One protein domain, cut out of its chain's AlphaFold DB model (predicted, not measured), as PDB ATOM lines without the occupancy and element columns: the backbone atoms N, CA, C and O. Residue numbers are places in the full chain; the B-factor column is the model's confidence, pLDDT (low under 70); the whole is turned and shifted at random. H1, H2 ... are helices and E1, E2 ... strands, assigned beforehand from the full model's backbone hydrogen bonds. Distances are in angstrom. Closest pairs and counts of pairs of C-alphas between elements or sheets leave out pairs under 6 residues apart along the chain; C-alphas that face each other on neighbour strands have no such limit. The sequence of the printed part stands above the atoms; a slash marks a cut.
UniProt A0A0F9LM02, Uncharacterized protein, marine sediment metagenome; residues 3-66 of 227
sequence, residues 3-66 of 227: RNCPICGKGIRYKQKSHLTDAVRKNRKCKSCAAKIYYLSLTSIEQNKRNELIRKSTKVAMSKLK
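AT A GLANCE: This is residues 3 to 66 of the 227 residues of an uncharacterized protein of marine sediment metagenome (UniProt A0A0F9LM02). A small head of loops, the short strand E1 and helix H1 leads through H2 into a long helical arm, H3, whose residues 51 to 66 stick out free. H2 and H3 meet at a corner, and no helix touches another. The printed part has 64 residues, mostly helix, in the order E1, H1, H2, H3. It is extended, with a radius of gyration of the C-alphas of 17.8 A, and spans 48 by 27 by 16 A.

HOW THE PARTS SIT: Residues 3 to 4 pair antiparallel with residues 11 to 12 of E1, residues 11 to 13. E1 and H1, residues 17 to 25, are only just apart, at 8.4 A. H1 is apart from H2, residues 31 to 41. H2 and H3, residues 44 to 66, meet only through their link. Every O i to N i+4 pair is within hydrogen-bond range in H1, H2 and H3.

IN THESE COORDINATES: E1 begins at C-alpha 11 (17.768, -50.285, 25.684) and is 6.7 A long. H1 measures 12.2 A, H2 15.3 A and H3 32.6 A, ending at C-alpha 66 (47.158, -20.936, 53.713).

THE WHOLE: The farthest C-alphas, Gly 9 and Lys 66, are 51.3 A apart. The printed part has no cut, and its three links are tight. Residues 38 to 44 have pLDDT under 70.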
ATOM      1  N   ARG A   3      14.323 -48.650  29.628       97.62
ATOM      2  CA  ARG A   3      13.889 -47.603  28.679       97.62
ATOM      3  C   ARG A   3      14.865 -47.529  27.512       97.62
ATOM      4  O   ARG A   3      15.999 -47.986  27.650       97.62
ATOM      5  N   ASN A   4      14.468 -46.885  26.427       98.19
ATOM      6  CA  ASN A   4      15.342 -46.664  25.282       98.19
ATOM      7  C   ASN A   4      16.099 -45.335  25.412       98.19
ATOM      8  O   ASN A   4      15.637 -44.383  26.047       98.19
ATOM      9  N   CYS A   5      17.310 -45.291  24.863       97.06
ATOM     10  CA  CYS A   5      18.071 -44.056  24.726       97.06
ATOM     11  C   CYS A   5      17.355 -43.120  23.738       97.06
ATOM     12  O   CYS A   5      17.063 -43.572  22.634       97.06
ATOM     13  N   PRO A   6      17.158 -41.830  24.059       96.56
ATOM     14  CA  PRO A   6      16.474 -40.894  23.162       96.56
ATOM     15  C   PRO A   6      17.247 -40.587  21.871       96.56
ATOM     16  O   PRO A   6      16.676 -40.033  20.947       96.56
ATOM     17  N   ILE A   7      18.543 -40.917  21.807       95.94
ATOM     18  CA  ILE A   7      19.387 -40.635  20.633       95.94
ATOM     19  C   ILE A   7      19.548 -41.862  19.743       95.94
ATOM     20  O   ILE A   7      19.406 -41.768  18.536       95.94
ATOM     21  N   CYS A   8      19.898 -43.011  20.324       96.50
ATOM     22  CA  CYS A   8      20.249 -44.203  19.546       96.50
ATOM     23  C   CYS A   8      19.260 -45.361  19.700       96.50
ATOM     24  O   CYS A   8      19.567 -46.469  19.279       96.50
ATOM     25  N   GLY A   9      18.151 -45.173  20.419       96.88
ATOM     26  CA  GLY A   9      17.158 -46.223  20.670       96.88
ATOM     27  C   GLY A   9      17.622 -47.378  21.572       96.88
ATOM     28  O   GLY A   9      16.791 -48.139  22.056       96.88
ATOM     29  N   LYS A  10      18.923 -47.510  21.878       97.56
ATOM     30  CA  LYS A  10      19.466 -48.631  22.667       97.56
ATOM     31  C   LYS A  10      18.797 -48.756  24.039       97.56
ATOM     32  O   LYS A  10      18.750 -47.787  24.800       97.56
ATOM     33  N   GLY A  11      18.364 -49.970  24.386       97.50
ATOM     34  CA  GLY A  11      17.768 -50.285  25.684       97.50
ATOM     35  C   GLY A  11      18.755 -50.153  26.853       97.50
ATOM     36  O   GLY A  11      19.861 -50.694  26.823       97.50
ATOM     37  N   ILE A  12      18.345 -49.454  27.911       97.69
ATOM     38  CA  ILE A  12      19.103 -49.230  29.149       97.69
ATOM     39  C   ILE A  12      18.343 -49.880  30.307       97.69
ATOM     40  O   ILE A  12      17.176 -49.558  30.544       97.69
ATOM     41  N   ARG A  13      19.003 -50.778  31.047       97.75
ATOM     42  CA  ARG A  13      18.431 -51.446  32.227       97.75
ATOM     43  C   ARG A  13      18.805 -50.707  33.514       97.75
ATOM     44  O   ARG A  13      19.951 -50.306  33.696       97.75
ATOM     45  N   TYR A  14      17.839 -50.577  34.422       96.75
ATOM     46  CA  TYR A  14      18.003 -49.939  35.730       96.75
ATOM     47  C   TYR A  14      17.684 -50.923  36.857       96.75
ATOM     48  O   TYR A  14      16.685 -51.646  36.778       96.75
ATOM     49  N   LYS A  15      18.519 -50.911  37.909       96.50
ATOM     50  CA  LYS A  15      18.331 -51.716  39.131       96.50
ATOM     51  C   LYS A  15      17.197 -51.186  40.019       96.50
ATOM     52  O   LYS A  15      16.488 -51.977  40.619       96.50
ATOM     53  N   GLN A  16      17.006 -49.864  40.079       97.12
ATOM     54  CA  GLN A  16      16.025 -49.201  40.952       97.12
ATOM     55  C   GLN A  16      15.050 -48.328  40.151       97.12
ATOM     56  O   GLN A  16      15.439 -47.728  39.144       97.12
ATOM     57  N   LYS A  17      13.792 -48.238  40.610       97.38
ATOM     58  CA  LYS A  17      12.715 -47.481  39.941       97.38
ATOM     59  C   LYS A  17      12.986 -45.977  39.955       97.38
ATOM     60  O   LYS A  17      12.843 -45.330  38.926       97.38
ATOM     61  N   SER A  18      13.495 -45.451  41.071       97.00
ATOM     62  CA  SER A  18      13.905 -44.046  41.224       97.00
ATOM     63  C   SER A  18      14.893 -43.594  40.139       97.00
ATOM     64  O   SER A  18      14.732 -42.524  39.555       97.00
ATOM     65  N   HIS A  19      15.885 -44.428  39.811       97.25
ATOM     66  CA  HIS A  19      16.870 -44.126  38.771       97.25
ATOM     67  C   HIS A  19      16.264 -44.124  37.366       97.25
ATOM     68  O   HIS A  19      16.673 -43.316  36.534       97.25
ATOM     69  N   LEU A  20      15.299 -45.011  37.096       97.56
ATOM     70  CA  LEU A  20      14.554 -44.983  35.840       97.56
ATOM     71  C   LEU A  20      13.744 -43.689  35.738       97.56
ATOM     72  O   LEU A  20      13.863 -42.995  34.733       97.56
ATOM     73  N   THR A  21      12.986 -43.342  36.782       96.88
ATOM     74  CA  THR A  21      12.164 -42.125  36.818       96.88
ATOM     75  C   THR A  21      13.013 -40.871  36.617       96.88
ATOM     76  O   THR A  21      12.685 -40.053  35.763       96.88
ATOM     77  N   ASP A  22      14.146 -40.726  37.319       96.69
ATOM     78  CA  ASP A  22      15.051 -39.584  37.113       96.69
ATOM     79  C   ASP A  22      15.628 -39.559  35.692       96.69
ATOM     80  O   ASP A  22      15.782 -38.491  35.102       96.69
ATOM     81  N   ALA A  23      15.937 -40.729  35.127       96.81
ATOM     82  CA  ALA A  23      16.487 -40.824  33.785       96.81
ATOM     83  C   ALA A  23      15.470 -40.510  32.682       96.81
ATOM     84  O   ALA A  23      15.868 -39.932  31.674       96.81
ATOM     85  N   VAL A  24      14.195 -40.861  32.873       97.00
ATOM     86  CA  VAL A  24      13.089 -40.460  31.989       97.00
ATOM     87  C   VAL A  24      12.843 -38.959  32.129       97.00
ATOM     88  O   VAL A  24      12.931 -38.243  31.139       97.00
ATOM     89  N   ARG A  25      12.663 -38.464  33.362       97.44
ATOM     90  CA  ARG A  25      12.404 -37.044  33.652       97.44
ATOM     91  C   ARG A  25      13.478 -36.114  33.086       97.44
ATOM     92  O   ARG A  25      13.161 -35.057  32.566       97.44
ATOM     93  N   LYS A  26      14.753 -36.498  33.190       96.56
ATOM     94  CA  LYS A  26      15.888 -35.709  32.675       96.56
ATOM     95  C   LYS A  26      16.293 -36.075  31.246       96.56
ATOM     96  O   LYS A  26      17.378 -35.690  30.818       96.56
ATOM     97  N   ASN A  27      15.495 -36.890  30.554       95.81
ATOM     98  CA  ASN A  27      15.760 -37.380  29.203       95.81
ATOM     99  C   ASN A  27      17.218 -37.849  28.990       95.81
ATOM    100  O   ASN A  27      17.918 -37.462  28.051       95.81
ATOM    101  N   ARG A  28      17.739 -38.642  29.936       95.69
ATOM    102  CA  ARG A  28      19.172 -38.962  29.978       95.69
ATOM    103  C   ARG A  28      19.575 -39.810  28.769       95.69
ATOM    104  O   ARG A  28      18.880 -40.747  28.373       95.69
ATOM    105  N   LYS A  29      20.765 -39.558  28.236       96.69
ATOM    106  CA  LYS A  29      21.364 -40.321  27.129       96.69
ATOM    107  C   LYS A  29      21.990 -41.621  27.659       96.69
ATOM    108  O   LYS A  29      22.278 -41.732  28.853       96.69
ATOM    109  N   CYS A  30      22.191 -42.625  26.806       96.44
ATOM    110  CA  CYS A  30      22.990 -43.796  27.183       96.44
ATOM    111  C   CYS A  30      24.472 -43.410  27.328       96.44
ATOM    112  O   CYS A  30      24.895 -42.366  26.834       96.44
ATOM    113  N   LYS A  31      25.274 -44.261  27.985       92.19
ATOM    114  CA  LYS A  31      26.701 -43.982  28.220       92.19
ATOM    115  C   LYS A  31      27.473 -43.711  26.925       92.19
ATOM    116  O   LYS A  31      28.262 -42.778  26.892       92.19
ATOM    117  N   SER A  32      27.211 -44.472  25.860       93.06
ATOM    118  CA  SER A  32      27.900 -44.285  24.578       93.06
ATOM    119  C   SER A  32      27.529 -42.961  23.906       93.06
ATOM    120  O   SER A  32      28.417 -42.240  23.471       93.06
ATOM    121  N   CYS A  33      26.247 -42.588  23.867       92.31
ATOM    122  CA  CYS A  33      25.824 -41.297  23.314       92.31
ATOM    123  C   CYS A  33      26.294 -40.112  24.167       92.31
ATOM    124  O   CYS A  33      26.671 -39.082  23.618       92.31
ATOM    125  N   ALA A  34      26.290 -40.250  25.496       89.12
ATOM    126  CA  ALA A  34      26.827 -39.229  26.390       89.12
ATOM    127  C   ALA A  34      28.330 -39.020  26.149       89.12
ATOM    128  O   ALA A  34      28.766 -37.880  26.034       89.12
ATOM    129  N   ALA A  35      29.091 -40.107  25.995       82.56
ATOM    130  CA  ALA A  35      30.512 -40.046  25.673       82.56
ATOM    131  C   ALA A  35      30.773 -39.448  24.282       82.56
ATOM    132  O   ALA A  35      31.635 -38.591  24.158       82.56
ATOM    133  N   LYS A  36      30.009 -39.825  23.246       82.88
ATOM    134  CA  LYS A  36      30.175 -39.259  21.891       82.88
ATOM    135  C   LYS A  36      29.964 -37.748  21.859       82.88
ATOM    136  O   LYS A  36      30.757 -37.040  21.259       82.88
ATOM    137  N   ILE A  37      28.927 -37.252  22.533       76.19
ATOM    138  CA  ILE A  37      28.673 -35.806  22.614       76.19
ATOM    139  C   ILE A  37      29.779 -35.105  23.390       76.19
ATOM    140  O   ILE A  37      30.198 -34.022  23.010       76.19
ATOM    141  N   TYR A  38      30.277 -35.744  24.444       63.16
ATOM    142  CA  TYR A  38      31.399 -35.228  25.206       63.16
ATOM    143  C   TYR A  38      32.663 -35.083  24.342       63.16
ATOM    144  O   TYR A  38      33.241 -34.002  24.311       63.16
ATOM    145  N   TYR A  39      33.009 -36.117  23.565       59.12
ATOM    146  CA  TYR A  39      34.148 -36.119  22.635       59.12
ATOM    147  C   TYR A  39      33.996 -35.150  21.453       59.12
ATOM    148  O   TYR A  39      34.995 -34.644  20.959       59.12
ATOM    149  N   LEU A  40      32.767 -34.886  21.001       61.53
ATOM    150  CA  LEU A  40      32.485 -33.880  19.969       61.53
ATOM    151  C   LEU A  40      32.511 -32.447  20.519       61.53
ATOM    152  O   LEU A  40      32.731 -31.514  19.759       61.53
ATOM    153  N   SER A  41      32.256 -32.260  21.820       62.59
ATOM    154  CA  SER A  41      32.116 -30.927  22.419       62.59
ATOM    155  C   SER A  41      33.428 -30.280  22.861       62.59
ATOM    156  O   SER A  41      33.449 -29.065  23.016       62.59
ATOM    157  N   LEU A  42      34.496 -31.058  23.069       59.31
ATOM    158  CA  LEU A  42      35.850 -30.579  23.357       59.31
ATOM    159  C   LEU A  42      36.847 -31.654  22.922       59.31
ATOM    160  O   LEU A  42      36.688 -32.829  23.261       59.31
ATOM    161  N   THR A  43      37.907 -31.262  22.225       69.94
ATOM    162  CA  THR A  43      39.034 -32.166  21.985       69.94
ATOM    163  C   THR A  43      39.650 -32.581  23.330       69.94
ATOM    164  O   THR A  43      39.663 -31.814  24.297       69.94
ATOM    165  N   SER A  44      40.206 -33.796  23.416       65.50
ATOM    166  CA  SER A  44      40.923 -34.284  24.615       65.50
ATOM    167  C   SER A  44      41.967 -33.265  25.123       65.50
ATOM    168  O   SER A  44      42.171 -33.091  26.326       65.50
ATOM    169  N   ILE A  45      42.558 -32.503  24.196       71.19
ATOM    170  CA  ILE A  45      43.506 -31.417  24.457       71.19
ATOM    171  C   ILE A  45      42.841 -30.243  25.197       71.19
ATOM    172  O   ILE A  45      43.369 -29.781  26.210       71.19
ATOM    173  N   GLU A  46      41.681 -29.765  24.749       75.19
ATOM    174  CA  GLU A  46      40.956 -28.654  25.390       75.19
ATOM    175  C   GLU A  46      40.450 -29.020  26.785       75.19
ATOM    176  O   GLU A  46      40.491 -28.208  27.714       75.19
ATOM    177  N   GLN A  47      40.033 -30.268  26.972       71.06
ATOM    178  CA  GLN A  47      39.601 -30.755  28.272       71.06
ATOM    179  C   GLN A  47      40.763 -30.860  29.269       71.06
ATOM    180  O   GLN A  47      40.615 -30.489  30.439       71.06
ATOM    181  N   ASN A  48      41.933 -31.312  28.812       75.69
ATOM    182  CA  ASN A  48      43.147 -31.327  29.627       75.69
ATOM    183  C   ASN A  48      43.570 -29.907  30.017       75.69
ATOM    184  O   ASN A  48      43.797 -29.659  31.202       75.69
ATOM    185  N   LYS A  49      43.542 -28.955  29.071       81.62
ATOM    186  CA  LYS A  49      43.794 -27.528  29.342       81.62
ATOM    187  C   LYS A  49      42.823 -26.965  30.386       81.62
ATOM    188  O   LYS A  49      43.246 -26.303  31.334       81.62
ATOM    189  N   ARG A  50      41.525 -27.276  30.283       78.00
ATOM    190  CA  ARG A  50      40.508 -26.844  31.260       78.00
ATOM    191  C   ARG A  50      40.734 -27.439  32.650       78.00
ATOM    192  O   ARG A  50      40.658 -26.722  33.647       78.00
ATOM    193  N   ASN A  51      41.026 -28.735  32.739       78.06
ATOM    194  CA  ASN A  51      41.318 -29.391  34.014       78.06
ATOM    195  C   ASN A  51      42.594 -28.834  34.655       78.06
ATOM    196  O   ASN A  51      42.648 -28.656  35.871       78.06
ATOM    197  N   GLU A  52      43.606 -28.525  33.849       87.19
ATOM    198  CA  GLU A  52      44.834 -27.888  34.310       87.19
ATOM    199  C   GLU A  52      44.576 -26.470  34.840       87.19
ATOM    200  O   GLU A  52      45.050 -26.136  35.925       87.19
ATOM    201  N   LEU A  53      43.752 -25.672  34.154       87.88
ATOM    202  CA  LEU A  53      43.293 -24.355  34.622       87.88
ATOM    203  C   LEU A  53      42.548 -24.445  35.966       87.88
ATOM    204  O   LEU A  53      42.814 -23.663  36.882       87.88
ATOM    205  N   ILE A  54      41.662 -25.432  36.135       82.62
ATOM    206  CA  ILE A  54      40.953 -25.672  37.406       82.62
ATOM    207  C   ILE A  54      41.936 -26.078  38.511       82.62
ATOM    208  O   ILE A  54      41.857 -25.580  39.634       82.62
ATOM    209  N   ARG A  55      42.907 -26.948  38.213       83.88
ATOM    210  CA  ARG A  55      43.939 -27.351  39.183       83.88
ATOM    211  C   ARG A  55      44.820 -26.172  39.589       83.88
ATOM    212  O   ARG A  55      45.057 -25.990  40.783       83.88
ATOM    213  N   LYS A  56      45.272 -25.356  38.630       90.19
ATOM    214  CA  LYS A  56      46.090 -24.159  38.879       90.19
ATOM    215  C   LYS A  56      45.327 -23.138  39.724       90.19
ATOM    216  O   LYS A  56      45.835 -22.730  40.764       90.19
ATOM    217  N   SER A  57      44.088 -22.807  39.355       85.69
ATOM    218  CA  SER A  57      43.247 -21.878  40.130       85.69
ATOM    219  C   SER A  57      42.956 -22.391  41.544       85.69
ATOM    220  O   SER A  57      43.101 -21.643  42.510       85.69
ATOM    221  N   THR A  58      42.660 -23.685  41.702       80.00
ATOM    222  CA  THR A  58      42.448 -24.301  43.025       80.00
ATOM    223  C   THR A  58      43.724 -24.258  43.869       80.00
ATOM    224  O   THR A  58      43.672 -23.917  45.049       80.00
ATOM    225  N   LYS A  59      44.893 -24.548  43.281       83.75
ATOM    226  CA  LYS A  59      46.192 -24.489  43.973       83.75
ATOM    227  C   LYS A  59      46.527 -23.066  44.429       83.75
ATOM    228  O   LYS A  59      46.987 -22.890  45.556       83.75
ATOM    229  N   VAL A  60      46.251 -22.063  43.593       86.50
ATOM    230  CA  VAL A  60      46.411 -20.640  43.936       86.50
ATOM    231  C   VAL A  60      45.462 -20.246  45.069       86.50
ATOM    232  O   VAL A  60      45.913 -19.682  46.064       86.50
ATOM    233  N   ALA A  61      44.180 -20.618  44.990       78.12
ATOM    234  CA  ALA A  61      43.203 -20.354  46.046       78.12
ATOM    235  C   ALA A  61      43.599 -21.008  47.384       78.12
ATOM    236  O   ALA A  61      43.537 -20.368  48.433       78.12
ATOM    237  N   MET A  62      44.079 -22.257  47.357       77.12
ATOM    238  CA  MET A  62      44.586 -22.949  48.548       77.12
ATOM    239  C   MET A  62      45.839 -22.279  49.122       77.12
ATOM    240  O   MET A  62      45.955 -22.149  50.339       77.12
ATOM    241  N   SER A  63      46.769 -21.843  48.269       83.44
ATOM    242  CA  SER A  63      47.976 -21.128  48.698       83.44
ATOM    243  C   SER A  63      47.628 -19.795  49.368       83.44
ATOM    244  O   SER A  63      48.149 -19.504  50.444       83.44
ATOM    245  N   LYS A  64      46.690 -19.033  48.789       83.69
ATOM    246  CA  LYS A  64      46.187 -17.776  49.357       83.69
ATOM    247  C   LYS A  64      45.555 -17.994  50.736       83.69
ATOM    248  O   LYS A  64      45.960 -17.350  51.695       83.69
ATOM    249  N   LEU A  65      44.660 -18.976  50.867       75.69
ATOM    250  CA  LEU A  65      44.030 -19.315  52.150       75.69
ATOM    251  C   LEU A  65      45.052 -19.755  53.207       75.69
ATOM    252  O   LEU A  65      44.956 -19.343  54.359       75.69
ATOM    253  N   LYS A  66      46.073 -20.527  52.812       78.88
ATOM    254  CA  LYS A  66      47.158 -20.936  53.713       78.88
ATOM    255  C   LYS A  66      47.985 -19.743  54.201       78.88
ATOM    256  O   LYS A  66      48.307 -19.700  55.384       78.88
TER     257      LYS A  66